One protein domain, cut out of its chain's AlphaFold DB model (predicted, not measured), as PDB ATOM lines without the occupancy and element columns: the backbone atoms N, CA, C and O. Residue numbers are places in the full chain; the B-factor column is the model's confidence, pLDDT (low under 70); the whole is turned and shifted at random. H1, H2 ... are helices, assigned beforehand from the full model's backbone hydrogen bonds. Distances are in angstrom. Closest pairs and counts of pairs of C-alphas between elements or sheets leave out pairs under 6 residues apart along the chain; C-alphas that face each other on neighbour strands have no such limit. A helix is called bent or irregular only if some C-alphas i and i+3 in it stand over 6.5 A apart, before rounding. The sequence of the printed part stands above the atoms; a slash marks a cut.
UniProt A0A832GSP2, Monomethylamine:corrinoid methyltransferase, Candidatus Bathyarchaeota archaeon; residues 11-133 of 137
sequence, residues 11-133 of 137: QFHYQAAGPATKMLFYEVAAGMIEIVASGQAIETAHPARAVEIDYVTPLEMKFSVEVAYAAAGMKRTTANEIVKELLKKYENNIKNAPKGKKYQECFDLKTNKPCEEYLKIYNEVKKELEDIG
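What this domain is: This is residues 11 to 133 of the 137 residues of the protein "Monomethylamine:corrinoid methyltransferase" of Candidatus Bathyarchaeota archaeon (UniProt A0A832GSP2). H1 is the core, with H3 on one side, H4 on the other and H6 at its first part; short H2 and H5 lie in the loops. The 123 printed residues, all helix in class, hold six named helices, H1 to H6. The whole is compact, radius of gyration of the C-alphas 13.8 A, spanning 43 by 30 by 26 A.

How they stand to each other: H1, residues 22 to 38, is the hub of a bundle, helices side by side, with H3, residues 58 to 71, and H6, residues 116 to 131. H1 touches H3 at a steep tilt of 40 degrees, the same way; the closest C-alphas, of Ile 33 and Ala 71, are 5.3 A apart. H1 touches H4, residues 76 to 96, opposite ways; the closest C-alphas, of Ala 30 and Val 83, are 4.9 A apart. Every O i to N i+4 pair is within hydrogen-bond range in H1, H3 and H6, and 11 of 17 in H4.

Where its parts are: H1 starts at (94.092, 232.406, 245.182) and measures 24.4 A, H3 20.1 A. H2 is residues 47 to 50, H5 103 to 106. H4, 29.9 A, is irregular: C-alphas 89 and 92 are 7.9 A apart. H6, 22.4 A, ends at (101.809, 219.244, 248.324).

The domain as a whole: The printed part has no cut, no link is long, and no printed residue is under 70 in pLDDT.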
ATOM      1  N   GLN A  11      85.544 221.705 226.561       88.69
ATOM      2  CA  GLN A  11      84.869 222.128 227.774       88.69
ATOM      3  C   GLN A  11      85.311 223.540 228.176       88.69
ATOM      4  O   GLN A  11      86.502 223.817 228.276       88.69
ATOM      5  N   PHE A  12      84.326 224.400 228.435       90.56
ATOM      6  CA  PHE A  12      84.515 225.808 228.786       90.56
ATOM      7  C   PHE A  12      84.304 225.985 230.288       90.56
ATOM      8  O   PHE A  12      83.193 225.786 230.788       90.56
ATOM      9  N   HIS A  13      85.347 226.364 231.023       87.94
ATOM     10  CA  HIS A  13      85.252 226.601 232.463       87.94
ATOM     11  C   HIS A  13      85.286 228.094 232.775       87.94
ATOM     12  O   HIS A  13      86.274 228.766 232.483       87.94
ATOM     13  N   TYR A  14      84.211 228.573 233.403       94.88
ATOM     14  CA  TYR A  14      84.046 229.949 233.866       94.88
ATOM     15  C   TYR A  14      84.243 230.011 235.374       94.88
ATOM     16  O   TYR A  14      83.465 229.428 236.131       94.88
ATOM     17  N   GLN A  15      85.279 230.719 235.807       97.00
ATOM     18  CA  GLN A  15      85.630 230.840 237.216       97.00
ATOM     19  C   GLN A  15      84.899 232.022 237.843       97.00
ATOM     20  O   GLN A  15      84.731 233.077 237.222       97.00
ATOM     21  N   ALA A  16      84.439 231.844 239.080       97.31
ATOM     22  CA  ALA A  16      83.727 232.894 239.789       97.31
ATOM     23  C   ALA A  16      84.687 234.013 240.215       97.31
ATOM     24  O   ALA A  16      84.334 235.192 240.115       97.31
ATOM     25  N   ALA A  17      85.893 233.657 240.666       97.88
ATOM     26  CA  ALA A  17      86.909 234.615 241.075       97.88
ATOM     27  C   ALA A  17      87.647 235.238 239.882       97.88
ATOM     28  O   ALA A  17      87.740 234.652 238.803       97.88
ATOM     29  N   GLY A  18      88.184 236.442 240.077       97.75
ATOM     30  CA  GLY A  18      89.015 237.120 239.078       97.75
ATOM     31  C   GLY A  18      90.524 237.032 239.339       97.75
ATOM     32  O   GLY A  18      90.957 236.386 240.304       97.75
ATOM     33  N   PRO A  19      91.342 237.684 238.490       97.44
ATOM     34  CA  PRO A  19      92.802 237.624 238.544       97.44
ATOM     35  C   PRO A  19      93.376 238.167 239.845       97.44
ATOM     36  O   PRO A  19      92.729 238.921 240.571       97.44
ATOM     37  N   ALA A  20      94.625 237.807 240.128       97.00
ATOM     38  CA  ALA A  20      95.308 238.151 241.377       97.00
ATOM     39  C   ALA A  20      94.575 237.669 242.641       97.00
ATOM     40  O   ALA A  20      94.636 238.305 243.691       97.00
ATOM     41  N   THR A  21      93.900 236.518 242.560       97.94
ATOM     42  CA  THR A  21      93.284 235.853 243.714       97.94
ATOM     43  C   THR A  21      93.706 234.389 243.778       97.94
ATOM     44  O   THR A  21      93.881 233.734 242.751       97.94
ATOM     45  N   LYS A  22      93.852 233.846 244.993       97.94
ATOM     46  CA  LYS A  22      94.092 232.406 245.182       97.94
ATOM     47  C   LYS A  22      92.915 231.562 244.704       97.94
ATOM     48  O   LYS A  22      93.113 230.508 244.113       97.94
ATOM     49  N   MET A  23      91.698 232.052 244.953       98.19
ATOM     50  CA  MET A  23      90.466 231.355 244.596       98.19
ATOM     51  C   MET A  23      90.409 231.045 243.100       98.19
ATOM     52  O   MET A  23      90.116 229.905 242.759       98.19
ATOM     53  N   LEU A  24      90.791 231.998 242.238       98.19
ATOM     54  CA  LEU A  24      90.865 231.755 240.798       98.19
ATOM     55  C   LEU A  24      91.753 230.550 240.485       98.19
ATOM     56  O   LEU A  24      91.330 229.650 239.772       98.19
ATOM     57  N   PHE A  25      92.969 230.495 241.031       98.25
ATOM     58  CA  PHE A  25      93.877 229.386 240.742       98.25
ATOM     59  C   PHE A  25      93.374 228.046 241.290       98.25
ATOM     60  O   PHE A  25      93.559 227.030 240.629       98.25
ATOM     61  N   TYR A  26      92.683 228.013 242.434       98.50
ATOM     62  CA  TYR A  26      92.046 226.775 242.900       98.50
ATOM     63  C   TYR A  26      90.913 226.319 241.970       98.50
ATOM     64  O   TYR A  26      90.845 225.137 241.639       98.50
ATOM     65  N   GLU A  27      90.057 227.243 241.520       98.12
ATOM     66  CA  GLU A  27      88.976 226.947 240.571       98.12
ATOM     67  C   GLU A  27      89.531 226.463 239.221       98.12
ATOM     68  O   GLU A  27      89.043 225.480 238.660       98.12
ATOM     69  N   VAL A  28      90.578 227.120 238.709       97.88
ATOM     70  CA  VAL A  28      91.265 226.712 237.474       97.88
ATOM     71  C   VAL A  28      91.894 225.337 237.642       97.88
ATOM     72  O   VAL A  28      91.689 224.480 236.789       97.88
ATOM     73  N   ALA A  29      92.614 225.093 238.738       98.00
ATOM     74  CA  ALA A  29      93.281 223.818 238.955       98.00
ATOM     75  C   ALA A  29      92.283 222.658 239.032       98.00
ATOM     76  O   ALA A  29      92.453 221.653 238.344       98.00
ATOM     77  N   ALA A  30      91.208 222.826 239.807       97.56
ATOM     78  CA  ALA A  30      90.146 221.833 239.914       97.56
ATOM     79  C   ALA A  30      89.513 221.546 238.544       97.56
ATOM     80  O   ALA A  30      89.336 220.386 238.175       97.56
ATOM     81  N   GLY A  31      89.239 222.599 237.769       96.44
ATOM     82  CA  GLY A  31      88.679 222.483 236.429       96.44
ATOM     83  C   GLY A  31      89.600 221.768 235.437       96.44
ATOM     84  O   GLY A  31      89.153 220.865 234.739       96.44
ATOM     85  N   MET A  32      90.882 222.140 235.373       97.19
ATOM     86  CA  MET A  32      91.829 221.533 234.429       97.19
ATOM     87  C   MET A  32      92.091 220.060 234.746       97.19
ATOM     88  O   MET A  32      92.116 219.231 233.839       97.19
ATOM     89  N   ILE A  33      92.233 219.717 236.031       97.25
ATOM     90  CA  ILE A  33      92.424 218.328 236.469       97.25
ATOM     91  C   ILE A  33      91.215 217.473 236.080       97.25
ATOM     92  O   ILE A  33      91.381 216.361 235.577       97.25
ATOM     93  N   GLU A  34      90.002 217.991 236.284       95.81
ATOM     94  CA  GLU A  34      88.765 217.294 235.941       95.81
ATOM     95  C   GLU A  34      88.626 217.067 234.428       95.81
ATOM     96  O   GLU A  34      88.457 215.914 234.018       95.81
ATOM     97  N   ILE A  35      88.798 218.109 233.604       94.94
ATOM     98  CA  ILE A  35      88.728 218.025 232.131       94.94
ATOM     99  C   ILE A  35      89.708 216.979 231.600       94.94
ATOM    100  O   ILE A  35      89.349 216.102 230.807       94.94
ATOM    101  N   VAL A  36      90.970 217.060 232.030       95.38
ATOM    102  CA  VAL A  36      92.021 216.187 231.500       95.38
ATOM    103  C   VAL A  36      91.792 214.742 231.944       95.38
ATOM    104  O   VAL A  36      91.843 213.827 231.117       95.38
ATOM    105  N   ALA A  37      91.455 214.510 233.216       95.19
ATOM    106  CA  ALA A  37      91.189 213.162 233.722       95.19
ATOM    107  C   ALA A  37      89.917 212.528 233.119       95.19
ATOM    108  O   ALA A  37      89.818 211.294 233.007       95.19
ATOM    109  N   SER A  38      88.935 213.345 232.722       92.81
ATOM    110  CA  SER A  38      87.702 212.900 232.063       92.81
ATOM    111  C   SER A  38      87.884 212.630 230.558       92.81
ATOM    112  O   SER A  38      87.066 211.918 229.959       92.81
ATOM    113  N   GLY A  39      88.997 213.085 229.971       92.12
ATOM    114  CA  GLY A  39      89.347 212.897 228.561       92.12
ATOM    115  C   GLY A  39      88.672 213.911 227.638       92.12
ATOM    116  O   GLY A  39      88.269 213.559 226.527       92.12
ATOM    117  N   GLN A  40      88.460 215.134 228.115       91.88
ATOM    118  CA  GLN A  40      87.955 216.259 227.330       91.88
ATOM    119  C   GLN A  40      89.110 217.113 226.785       91.88
ATOM    120  O   GLN A  40      90.230 217.072 227.294       91.88
ATOM    121  N   ALA A  41      88.841 217.865 225.718       90.94
ATOM    122  CA  ALA A  41      89.767 218.863 225.203       90.94
ATOM    123  C   ALA A  41      89.712 220.113 226.086       90.94
ATOM    124  O   ALA A  41      88.630 220.577 226.458       90.94
ATOM    125  N   ILE A  42      90.892 220.633 226.407       90.50
ATOM    126  CA  ILE A  42      91.040 221.798 227.270       90.50
ATOM    127  C   ILE A  42      90.755 223.085 226.505       90.50
ATOM    128  O   ILE A  42      91.083 223.229 225.326       90.50
ATOM    129  N   GLU A  43      90.233 224.047 227.239       91.69
ATOM    130  CA  GLU A  43      90.349 225.463 226.944       91.69
ATOM    131  C   GLU A  43      90.852 226.148 228.216       91.69
ATOM    132  O   GLU A  43      90.727 225.607 229.315       91.69
ATOM    133  N   THR A  44      91.482 227.306 228.082       90.94
ATOM    134  CA  THR A  44      92.033 228.046 229.215       90.94
ATOM    135  C   THR A  44      90.949 228.678 230.100       90.94
ATOM    136  O   THR A  44      89.762 228.684 229.779       90.94
ATOM    137  N   ALA A  45      91.363 229.204 231.254       93.50
ATOM    138  CA  ALA A  45      90.479 229.828 232.234       93.50
ATOM    139  C   ALA A  45      89.708 231.056 231.706       93.50
ATOM    140  O   ALA A  45      90.241 231.856 230.941       93.50
ATOM    141  N   HIS A  46      88.492 231.255 232.218       95.88
ATOM    142  CA  HIS A  46      87.652 232.435 232.011       95.88
ATOM    143  C   HIS A  46      87.347 233.101 233.366       95.88
ATOM    144  O   HIS A  46      86.280 232.874 233.953       95.88
ATOM    145  N   PRO A  47      88.291 233.897 233.900       96.56
ATOM    146  CA  PRO A  47      88.159 234.555 235.200       96.56
ATOM    147  C   PRO A  47      86.992 235.549 235.260       96.56
ATOM    148  O   PRO A  47      86.514 236.062 234.245       96.56
ATOM    149  N   ALA A  48      86.547 235.849 236.482       96.19
ATOM    150  CA  ALA A  48      85.485 236.811 236.778       96.19
ATOM    151  C   ALA A  48      84.204 236.575 235.953       96.19
ATOM    152  O   ALA A  48      83.527 237.521 235.540       96.19
ATOM    153  N   ARG A  49      83.864 235.302 235.705       95.12
ATOM    154  CA  ARG A  49      82.722 234.847 234.892       95.12
ATOM    155  C   ARG A  49      82.744 235.341 233.439       95.12
ATOM    156  O   ARG A  49      81.713 235.281 232.779       95.12
ATOM    157  N   ALA A  50      83.878 235.854 232.957       95.00
ATOM    158  CA  ALA A  50      84.026 236.524 231.662       95.00
ATOM    159  C   ALA A  50      83.057 237.700 231.418       95.00
ATOM    160  O   ALA A  50      82.756 238.028 230.273       95.00
ATOM    161  N   VAL A  51      82.558 238.347 232.478       95.81
ATOM    162  CA  VAL A  51      81.648 239.509 232.353       95.81
ATOM    163  C   VAL A  51      82.334 240.844 232.639       95.81
ATOM    164  O   VAL A  51      81.726 241.899 232.477       95.81
ATOM    165  N   GLU A  52      83.590 240.813 233.082       96.00
ATOM    166  CA  GLU A  52      84.327 241.988 233.536       96.00
ATOM    167  C   GLU A  52      85.433 242.373 232.543       96.00
ATOM    168  O   GLU A  52      86.255 241.549 232.144       96.00
ATOM    169  N   ILE A  53      85.464 243.651 232.156       96.50
ATOM    170  CA  ILE A  53      86.411 244.187 231.166       96.50
ATOM    171  C   ILE A  53      87.825 244.238 231.755       96.50
ATOM    172  O   ILE A  53      88.022 244.797 232.837       96.50
ATOM    173  N   ASP A  54      88.798 243.720 231.003       96.56
ATOM    174  CA  ASP A  54      90.225 243.638 231.350       96.56
ATOM    175  C   ASP A  54      90.556 242.714 232.536       96.56
ATOM    176  O   ASP A  54      91.625 242.828 233.130       96.56
ATOM    177  N   TYR A  55      89.674 241.773 232.884       97.12
ATOM    178  CA  TYR A  55      89.904 240.786 233.953       97.12
ATOM    179  C   TYR A  55      90.493 239.466 233.446       97.12
ATOM    180  O   TYR A  55      90.347 238.453 234.113       97.12
ATOM    181  N   VAL A  56      91.161 239.460 232.293       95.12
ATOM    182  CA  VAL A  56      91.831 238.276 231.734       95.12
ATOM    183  C   VAL A  56      93.309 238.598 231.539       95.12
ATOM    184  O   VAL A  56      93.652 239.630 230.963       95.12
ATOM    185  N   THR A  57      94.192 237.734 232.025       96.56
ATOM    186  CA  THR A  57      95.642 237.919 232.022       96.56
ATOM    187  C   THR A  57      96.379 236.675 231.509       96.56
ATOM    188  O   THR A  57      95.863 235.560 231.557       96.56
ATOM    189  N   PRO A  58      97.626 236.816 231.029       96.06
ATOM    190  CA  PRO A  58      98.424 235.666 230.601       96.06
ATOM    191  C   PRO A  58      98.754 234.654 231.712       96.06
ATOM    192  O   PRO A  58      99.103 233.512 231.403       96.06
ATOM    193  N   LEU A  59      98.699 235.044 232.994       96.50
ATOM    194  CA  LEU A  59      99.222 234.209 234.080       96.50
ATOM    195  C   LEU A  59      98.315 233.008 234.384       96.50
ATOM    196  O   LEU A  59      98.810 231.890 234.502       96.50
ATOM    197  N   GLU A  60      96.997 233.197 234.449       95.62
ATOM    198  CA  GLU A  60      96.041 232.095 234.601       95.62
ATOM    199  C   GLU A  60      95.957 231.208 233.353       95.62
ATOM    200  O   GLU A  60      95.685 230.013 233.472       95.62
ATOM    201  N   MET A  61      96.262 231.747 232.167       95.81
ATOM    202  CA  MET A  61      96.362 230.960 230.930       95.81
ATOM    203  C   MET A  61      97.554 230.006 231.010       95.81
ATOM    204  O   MET A  61      97.403 228.803 230.798       95.81
ATOM    205  N   LYS A  62      98.726 230.528 231.399       96.56
ATOM    206  CA  LYS A  62      99.930 229.723 231.642       96.56
ATOM    207  C   LYS A  62      99.665 228.651 232.697       96.56
ATOM    208  O   LYS A  62      99.951 227.483 232.464       96.56
ATOM    209  N   PHE A  63      99.062 229.038 233.818       97.50
ATOM    210  CA  PHE A  63      98.710 228.113 234.890       97.50
ATOM    211  C   PHE A  63      97.749 227.008 234.427       97.50
ATOM    212  O   PHE A  63      97.935 225.848 234.780       97.50
ATOM    213  N   SER A  64      96.750 227.345 233.602       96.88
ATOM    214  CA  SER A  64      95.814 226.362 233.037       96.88
ATOM    215  C   SER A  64      96.559 225.277 232.259       96.88
ATOM    216  O   SER A  64      96.299 224.090 232.442       96.88
ATOM    217  N   VAL A  65      97.520 225.688 231.425       96.19
ATOM    218  CA  VAL A  65      98.353 224.776 230.633       96.19
ATOM    219  C   VAL A  65      99.235 223.915 231.537       96.19
ATOM    220  O   VAL A  65      99.255 222.700 231.370       96.19
ATOM    221  N   GLU A  66      99.910 224.505 232.524       97.25
ATOM    222  CA  GLU A  66     100.758 223.765 233.475       97.25
ATOM    223  C   GLU A  66      99.976 222.685 234.226       97.25
ATOM    224  O   GLU A  66     100.395 221.528 234.268       97.25
ATOM    225  N   VAL A  67      98.803 223.032 234.766       97.69
ATOM    226  CA  VAL A  67      97.960 222.065 235.476       97.69
ATOM    227  C   VAL A  67      97.420 221.000 234.524       97.69
ATOM    228  O   VAL A  67      97.379 219.826 234.886       97.69
ATOM    229  N   ALA A  68      97.030 221.371 233.302       96.31
ATOM    230  CA  ALA A  68      96.559 220.408 232.314       96.31
ATOM    231  C   ALA A  68      97.645 219.385 231.943       96.31
ATOM    232  O   ALA A  68      97.362 218.187 231.876       96.31
ATOM    233  N   TYR A  69      98.891 219.834 231.759       96.38
ATOM    234  CA  TYR A  69     100.029 218.943 231.532       96.38
ATOM    235  C   TYR A  69     100.301 218.045 232.741       96.38
ATOM    236  O   TYR A  69     100.449 216.838 232.567       96.38
ATOM    237  N   ALA A  70     100.284 218.588 233.961       96.75
ATOM    238  CA  ALA A  70     100.482 217.803 235.182       96.75
ATOM    239  C   ALA A  70      99.359 216.775 235.432       96.75
ATOM    240  O   ALA A  70      99.587 215.719 236.023       96.75
ATOM    241  N   ALA A  71      98.139 217.063 234.973       96.62
ATOM    242  CA  ALA A  71      97.004 216.150 235.051       96.62
ATOM    243  C   ALA A  71      97.034 215.049 233.974       96.62
ATOM    244  O   ALA A  71      96.313 214.050 234.089       96.62
ATOM    245  N   ALA A  72      97.851 215.193 232.926       95.38
ATOM    246  CA  ALA A  72      97.936 214.212 231.854       95.38
ATOM    247  C   ALA A  72      98.444 212.862 232.392       95.38
ATOM    248  O   ALA A  72      99.488 212.762 233.030       95.38
ATOM    249  N   GLY A  73      97.682 211.794 232.145       92.38
ATOM    250  CA  GLY A  73      98.002 210.455 232.657       92.38
ATOM    251  C   GLY A  73      97.625 210.216 234.126       92.38
ATOM    252  O   GLY A  73      97.792 209.097 234.618       92.38
ATOM    253  N   MET A  74      97.057 211.208 234.821       95.44
ATOM    254  CA  MET A  74      96.570 211.049 236.189       95.44
ATOM    255  C   MET A  74      95.411 210.038 236.253       95.44
ATOM    256  O   MET A  74      94.496 210.027 235.424       95.44
ATOM    257  N   LYS A  75      95.414 209.170 237.274       96.00
ATOM    258  CA  LYS A  75      94.287 208.260 237.523       96.00
ATOM    259  C   LYS A  75      93.057 209.065 237.940       96.00
ATOM    260  O   LYS A  75      93.141 209.911 238.824       96.00
ATOM    261  N   ARG A  76      91.884 208.715 237.398       95.12
ATOM    262  CA  ARG A  76      90.609 209.387 237.731       95.12
ATOM    263  C   ARG A  76      90.294 209.404 239.228       95.12
ATOM    264  O   ARG A  76      89.698 210.357 239.706       95.12
ATOM    265  N   THR A  77      90.675 208.357 239.962       97.00
ATOM    266  CA  THR A  77      90.480 208.285 241.419       97.00
ATOM    267  C   THR A  77      91.301 209.347 242.145       97.00
ATOM    268  O   THR A  77      90.742 210.078 242.952       97.00
ATOM    269  N   THR A  78      92.578 209.490 241.781       96.88
ATOM    270  CA  THR A  78      93.485 210.516 242.314       96.88
ATOM    271  C   THR A  78      93.016 211.918 241.935       96.88
ATOM    272  O   THR A  78      92.896 212.778 242.799       96.88
ATOM    273  N   ALA A  79      92.651 212.132 240.666       97.62
ATOM    274  CA  ALA A  79      92.096 213.402 240.200       97.62
ATOM    275  C   ALA A  79      90.856 213.812 241.015       97.62
ATOM    276  O   ALA A  79      90.753 214.943 241.475       97.62
ATOM    277  N   ASN A  80      89.938 212.873 241.261       97.88
ATOM    278  CA  ASN A  80      88.738 213.110 242.059       97.88
ATOM    279  C   ASN A  80      89.044 213.463 243.527       97.88
ATOM    280  O   ASN A  80      88.342 214.288 244.106       97.88
ATOM    281  N   GLU A  81      90.061 212.857 244.141       98.19
ATOM    282  CA  GLU A  81      90.497 213.213 245.499       98.19
ATOM    283  C   GLU A  81      91.072 214.633 245.542       98.19
ATOM    284  O   GLU A  81      90.623 215.445 246.350       98.19
ATOM    285  N   ILE A  82      91.967 214.970 244.609       98.12
ATOM    286  CA  ILE A  82      92.569 216.307 244.504       98.12
ATOM    287  C   ILE A  82      91.498 217.379 244.276       98.12
ATOM    288  O   ILE A  82      91.470 218.390 244.978       98.12
ATOM    289  N   VAL A  83      90.570 217.150 243.341       97.88
ATOM    290  CA  VAL A  83      89.471 218.087 243.057       97.88
ATOM    291  C   VAL A  83      88.601 218.311 244.295       97.88
ATOM    292  O   VAL A  83      88.226 219.447 244.574       97.88
ATOM    293  N   LYS A  84      88.316 217.267 245.083       98.06
ATOM    294  CA  LYS A  84      87.572 217.413 246.345       98.06
ATOM    295  C   LYS A  84      88.334 218.236 247.379       98.06
ATOM    296  O   LYS A  84      87.713 219.044 248.064       98.06
ATOM    297  N   GLU A  85      89.648 218.054 247.506       98.00
ATOM    298  CA  GLU A  85      90.465 218.875 248.408       98.00
ATOM    299  C   GLU A  85      90.502 220.345 247.972       98.00
ATOM    300  O   GLU A  85      90.390 221.240 248.811       98.00
ATOM    301  N   LEU A  86      90.577 220.611 246.665       97.88
ATOM    302  CA  LEU A  86      90.503 221.969 246.125       97.88
ATOM    303  C   LEU A  86      89.134 222.605 246.357       97.88
ATOM    304  O   LEU A  86      89.069 223.750 246.802       97.88
ATOM    305  N   LEU A  87      88.050 221.860 246.131       97.31
ATOM    306  CA  LEU A  87      86.683 222.353 246.299       97.31
ATOM    307  C   LEU A  87      86.442 222.886 247.719       97.31
ATOM    308  O   LEU A  87      85.903 223.983 247.879       97.31
ATOM    309  N   LYS A  88      86.954 222.197 248.752       97.75
ATOM    310  CA  LYS A  88      86.870 222.651 250.155       97.75
ATOM    311  C   LYS A  88      87.438 224.059 250.379       97.75
ATOM    312  O   LYS A  88      87.001 224.742 251.303       97.75
ATOM    313  N   LYS A  89      88.409 224.497 249.567       97.00
ATOM    314  CA  LYS A  89      89.069 225.805 249.714       97.00
ATOM    315  C   LYS A  89      88.220 226.971 249.208       97.00
ATOM    316  O   LYS A  89      88.444 228.093 249.656       97.00
ATOM    317  N   TYR A  90      87.277 226.743 248.290       96.88
ATOM    318  CA  TYR A  90      86.559 227.839 247.628       96.88
ATOM    319  C   TYR A  90      85.038 227.681 247.528       96.88
ATOM    320  O   TYR A  90      84.361 228.686 247.317       96.88
ATOM    321  N   GLU A  91      84.479 226.480 247.709       96.88
ATOM    322  CA  GLU A  91      83.052 226.195 247.481       96.88
ATOM    323  C   GLU A  91      82.124 227.149 248.245       96.88
ATOM    324  O   GLU A  91      81.224 227.764 247.669       96.88
ATOM    325  N   ASN A  92      82.410 227.363 249.531       97.19
ATOM    326  CA  ASN A  92      81.615 228.240 250.396       97.19
ATOM    327  C   ASN A  92      81.661 229.718 249.981       97.19
ATOM    328  O   ASN A  92      80.804 230.499 250.394       97.19
ATOM    329  N   ASN A  93      82.644 230.110 249.167       96.00
ATOM    330  CA  ASN A  93      82.837 231.488 248.743       96.00
ATOM    331  C   ASN A  93      82.403 231.750 247.293       96.00
ATOM    332  O   ASN A  93      82.492 232.889 246.852       96.00
ATOM    333  N   ILE A  94      81.873 230.760 246.559       95.19
ATOM    334  CA  ILE A  94      81.446 230.927 245.151       95.19
ATOM    335  C   ILE A  94      80.460 232.093 244.983       95.19
ATOM    336  O   ILE A  94      80.595 232.896 244.062       95.19
ATOM    337  N   LYS A  95      79.491 232.240 245.899       95.44
ATOM    338  CA  LYS A  95      78.507 233.339 245.849       95.44
ATOM    339  C   LYS A  95      79.130 234.724 246.052       95.44
ATOM    340  O   LYS A  95      78.592 235.700 245.543       95.44
ATOM    341  N   ASN A  96      80.240 234.792 246.783       96.25
ATOM    342  CA  ASN A  96      80.945 236.020 247.152       96.25
ATOM    343  C   ASN A  96      82.388 235.993 246.624       96.25
ATOM    344  O   ASN A  96      83.322 236.426 247.306       96.25
ATOM    345  N   ALA A  97      82.581 235.422 245.431       97.06
ATOM    346  CA  ALA A  97      83.906 235.218 244.878       97.06
ATOM    347  C   ALA A  97      84.632 236.567 244.715       97.06
ATOM    348  O   ALA A  97      84.021 237.556 244.292       97.06
ATOM    349  N   PRO A  98      85.928 236.642 245.061       97.19
ATOM    350  CA  PRO A  98      86.667 237.884 244.977       97.19
ATOM    351  C   PRO A  98      86.795 238.301 243.512       97.19
ATOM    352  O   PRO A  98      87.279 237.541 242.673       97.19
ATOM    353  N   LYS A  99      86.399 239.542 243.216       95.88
ATOM    354  CA  LYS A  99      86.463 240.103 241.860       95.88
ATOM    355  C   LYS A  99      87.889 240.134 241.302       95.88
ATOM    356  O   LYS A  99      88.062 240.063 240.093       95.88
ATOM    357  N   GLY A 100      88.898 240.219 242.167       96.38
ATOM    358  CA  GLY A 100      90.292 240.290 241.749       96.38
ATOM    359  C   GLY A 100      90.670 241.651 241.171       96.38
ATOM    360  O   GLY A 100      90.040 242.665 241.486       96.38
ATOM    361  N   LYS A 101      91.708 241.662 240.337       97.06
ATOM    362  CA  LYS A 101      92.312 242.861 239.743       97.06
ATOM    363  C   LYS A 101      92.237 242.818 238.218       97.06
ATOM    364  O   LYS A 101      92.298 241.742 237.626       97.06
ATOM    365  N   LYS A 102      92.145 243.987 237.590       97.50
ATOM    366  CA  LYS A 102      92.308 244.132 236.138       97.50
ATOM    367  C   LYS A 102      93.750 243.867 235.725       97.50
ATOM    368  O   LYS A 102      94.669 243.999 236.535       97.50
ATOM    369  N   TYR A 103      93.967 243.601 234.442       97.06
ATOM    370  CA  TYR A 103      95.295 243.452 233.854       97.06
ATOM    371  C   TYR A 103      96.225 244.616 234.237       97.06
ATOM    372  O   TYR A 103      97.308 244.389 234.764       97.06
ATOM    373  N   GLN A 104      95.765 245.861 234.096       96.69
ATOM    374  CA  GLN A 104      96.554 247.063 234.398       96.69
ATOM    375  C   GLN A 104      96.908 247.218 235.889       96.69
ATOM    376  O   GLN A 104      97.801 247.988 236.231       96.69
ATOM    377  N   GLU A 105      96.209 246.513 236.778       96.81
ATOM    378  CA  GLU A 105      96.412 246.562 238.231       96.81
ATOM    379  C   GLU A 105      97.316 245.427 238.736       96.81
ATOM    380  O   GLU A 105      97.798 245.475 239.868       96.81
ATOM    381  N   CYS A 106      97.536 244.391 237.922       96.62
ATOM    382  CA  CYS A 106      98.347 243.227 238.286       96.62
ATOM    383  C   CYS A 106      99.500 242.933 237.316       96.62
ATOM    384  O   CYS A 106     100.275 242.012 237.568       96.62
ATOM    385  N   PHE A 107      99.655 243.724 236.253       97.56
ATOM    386  CA  PHE A 107     100.778 243.681 235.320       97.56
ATOM    387  C   PHE A 107     101.408 245.062 235.145       97.56
ATOM    388  O   PHE A 107     100.730 246.087 235.113       97.56
ATOM    389  N   ASP A 108     102.725 245.076 234.965       95.69
ATOM    390  CA  ASP A 108     103.435 246.247 234.470       95.69
ATOM    391  C   ASP A 108     103.212 246.371 232.957       95.69
ATOM    392  O   ASP A 108     103.713 245.566 232.173       95.69
ATOM    393  N   LEU A 109     102.483 247.411 232.548       94.69
ATOM    394  CA  LEU A 109     102.120 247.675 231.152       94.69
ATOM    395  C   LEU A 109     103.309 247.972 230.229       94.69
ATOM    396  O   LEU A 109     103.167 247.903 229.012       94.69
ATOM    397  N   LYS A 110     104.476 248.335 230.773       95.06
ATOM    398  CA  LYS A 110     105.680 248.572 229.967       95.06
ATOM    399  C   LYS A 110     106.432 247.280 229.692       95.06
ATOM    400  O   LYS A 110     106.994 247.116 228.613       95.06
ATOM    401  N   THR A 111     106.481 246.389 230.678       95.56
ATOM    402  CA  THR A 111     107.275 245.155 230.604       95.56
ATOM    403  C   THR A 111     106.438 243.913 230.306       95.56
ATOM    404  O   THR A 111     107.006 242.866 230.001       95.56
ATOM    405  N   ASN A 112     105.107 244.024 230.366       94.50
ATOM    406  CA  ASN A 112     104.136 242.932 230.272       94.50
ATOM    407  C   ASN A 112     104.384 241.812 231.295       94.50
ATOM    408  O   ASN A 112     104.036 240.654 231.054       94.50
ATOM    409  N   LYS A 113     104.993 242.140 232.440       96.50
ATOM    410  CA  LYS A 113     105.279 241.181 233.513       96.50
ATOM    411  C   LYS A 113     104.240 241.288 234.630       96.50
ATOM    412  O   LYS A 113     103.833 242.407 234.950       96.50
ATOM    413  N   PRO A 114     103.833 240.166 235.250       96.31
ATOM    414  CA  PRO A 114     102.965 240.216 236.418       96.31
ATOM    415  C   PRO A 114     103.683 240.903 237.586       96.31
ATOM    416  O   PRO A 114     104.903 240.791 237.730       96.31
ATOM    417  N   CYS A 115     102.926 241.594 238.433       95.94
ATOM    418  CA  CYS A 115     103.458 242.199 239.646       95.94
ATOM    419  C   CYS A 115     103.878 241.129 240.669       95.94
ATOM    420  O   CYS A 115     103.399 239.990 240.650       95.94
ATOM    421  N   GLU A 116     104.756 241.507 241.600       96.50
ATOM    422  CA  GLU A 116     105.289 240.590 242.617       96.50
ATOM    423  C   GLU A 116     104.193 239.960 243.485       96.50
ATOM    424  O   GLU A 116     104.272 238.783 243.830       96.50
ATOM    425  N   GLU A 117     103.138 240.716 243.797       95.38
ATOM    426  CA  GLU A 117     101.988 240.216 244.553       95.38
ATOM    427  C   GLU A 117     101.283 239.076 243.808       95.38
ATOM    428  O   GLU A 117     100.983 238.039 244.401       95.38
ATOM    429  N   TYR A 118     101.065 239.234 242.498       97.19
ATOM    430  CA  TYR A 118     100.395 238.207 241.710       97.19
ATOM    431  C   TYR A 118     101.282 236.966 241.543       97.19
ATOM    432  O   TYR A 118     100.808 235.841 241.712       97.19
ATOM    433  N   LEU A 119     102.587 237.158 241.315       97.44
ATOM    434  CA  LEU A 119     103.555 236.058 241.273       97.44
ATOM    435  C   LEU A 119     103.635 235.299 242.599       97.44
ATOM    436  O   LEU A 119     103.735 234.074 242.594       97.44
ATOM    437  N   LYS A 120     103.559 235.998 243.735       98.06
ATOM    438  CA  LYS A 120     103.545 235.366 245.057       98.06
ATOM    439  C   LYS A 120     102.332 234.452 245.221       98.06
ATOM    440  O   LYS A 120     102.505 233.310 245.631       98.06
ATOM    441  N   ILE A 121     101.138 234.932 244.863       98.12
ATOM    442  CA  ILE A 121      99.902 234.134 244.891       98.12
ATOM    443  C   ILE A 121     100.043 232.900 243.993       98.12
ATOM    444  O   ILE A 121      99.735 231.792 244.419       98.12
ATOM    445  N   TYR A 122     100.527 233.092 242.766       97.88
ATOM    446  CA  TYR A 122     100.729 232.015 241.800       97.88
ATOM    447  C   TYR A 122     101.689 230.938 242.332       97.88
ATOM    448  O   TYR A 122     101.336 229.761 242.351       97.88
ATOM    449  N   ASN A 123     102.860 231.329 242.844       97.69
ATOM    450  CA  ASN A 123     103.846 230.391 243.390       97.69
ATOM    451  C   ASN A 123     103.343 229.675 244.650       97.69
ATOM    452  O   ASN A 123     103.627 228.496 244.847       97.69
ATOM    453  N   GLU A 124     102.593 230.373 245.503       98.06
ATOM    454  CA  GLU A 124     102.001 229.775 246.696       98.06
ATOM    455  C   GLU A 124     100.979 228.697 246.328       98.06
ATOM    456  O   GLU A 124     101.038 227.594 246.867       98.06
ATOM    457  N   VAL A 125     100.099 228.966 245.357       98.19
ATOM    458  CA  VAL A 125      99.130 227.965 244.899       98.19
ATOM    459  C   VAL A 125      99.819 226.804 244.180       98.19
ATOM    460  O   VAL A 125      99.430 225.665 244.416       98.19
ATOM    461  N   LYS A 126     100.861 227.044 243.368       98.06
ATOM    462  CA  LYS A 126     101.654 225.951 242.771       98.06
ATOM    463  C   LYS A 126     102.205 225.011 243.840       98.06
ATOM    464  O   LYS A 126     102.007 223.807 243.743       98.06
ATOM    465  N   LYS A 127     102.802 225.563 244.896       97.75
ATOM    466  CA  LYS A 127     103.313 224.765 246.011       97.75
ATOM    467  C   LYS A 127     102.206 223.979 246.721       97.75
ATOM    468  O   LYS A 127     102.366 222.796 246.985       97.75
ATOM    469  N   GLU A 128     101.062 224.610 246.987       97.81
ATOM    470  CA  GLU A 128      99.917 223.909 247.583       97.81
ATOM    471  C   GLU A 128      99.405 222.758 246.697       97.81
ATOM    472  O   GLU A 128      98.926 221.755 247.221       97.81
ATOM    473  N   LEU A 129      99.487 222.897 245.369       97.94
ATOM    474  CA  LEU A 129      99.131 221.845 244.416       97.94
ATOM    475  C   LEU A 129     100.147 220.697 244.403       97.94
ATOM    476  O   LEU A 129      99.744 219.532 244.381       97.94
ATOM    477  N   GLU A 130     101.439 221.010 244.462       97.38
ATOM    478  CA  GLU A 130     102.509 220.018 244.609       97.38
ATOM    479  C   GLU A 130     102.331 219.203 245.898       97.38
ATOM    480  O   GLU A 130     102.373 217.971 245.860       97.38
ATOM    481  N   ASP A 131     102.023 219.872 247.013       97.00
ATOM    482  CA  ASP A 131     101.809 219.244 248.324       97.00
ATOM    483  C   ASP A 131     100.624 218.253 248.331       97.00
ATOM    484  O   ASP A 131     100.630 217.285 249.094       97.00
ATOM    485  N   ILE A 132      99.614 218.458 247.473       96.38
ATOM    486  CA  ILE A 132      98.463 217.546 247.320       96.38
ATOM    487  C   ILE A 132      98.613 216.564 246.146       96.38
ATOM    488  O   ILE A 132      97.670 215.838 245.829       96.38
ATOM    489  N   GLY A 133      99.793 216.498 245.520       94.69
ATOM    490  CA  GLY A 133     100.141 215.468 244.539       94.69
ATOM    491  C   GLY A 133      99.924 215.842 243.072       94.69
ATOM    492  O   GLY A 133      99.817 214.943 242.235       94.69
TER     493      GLY A 133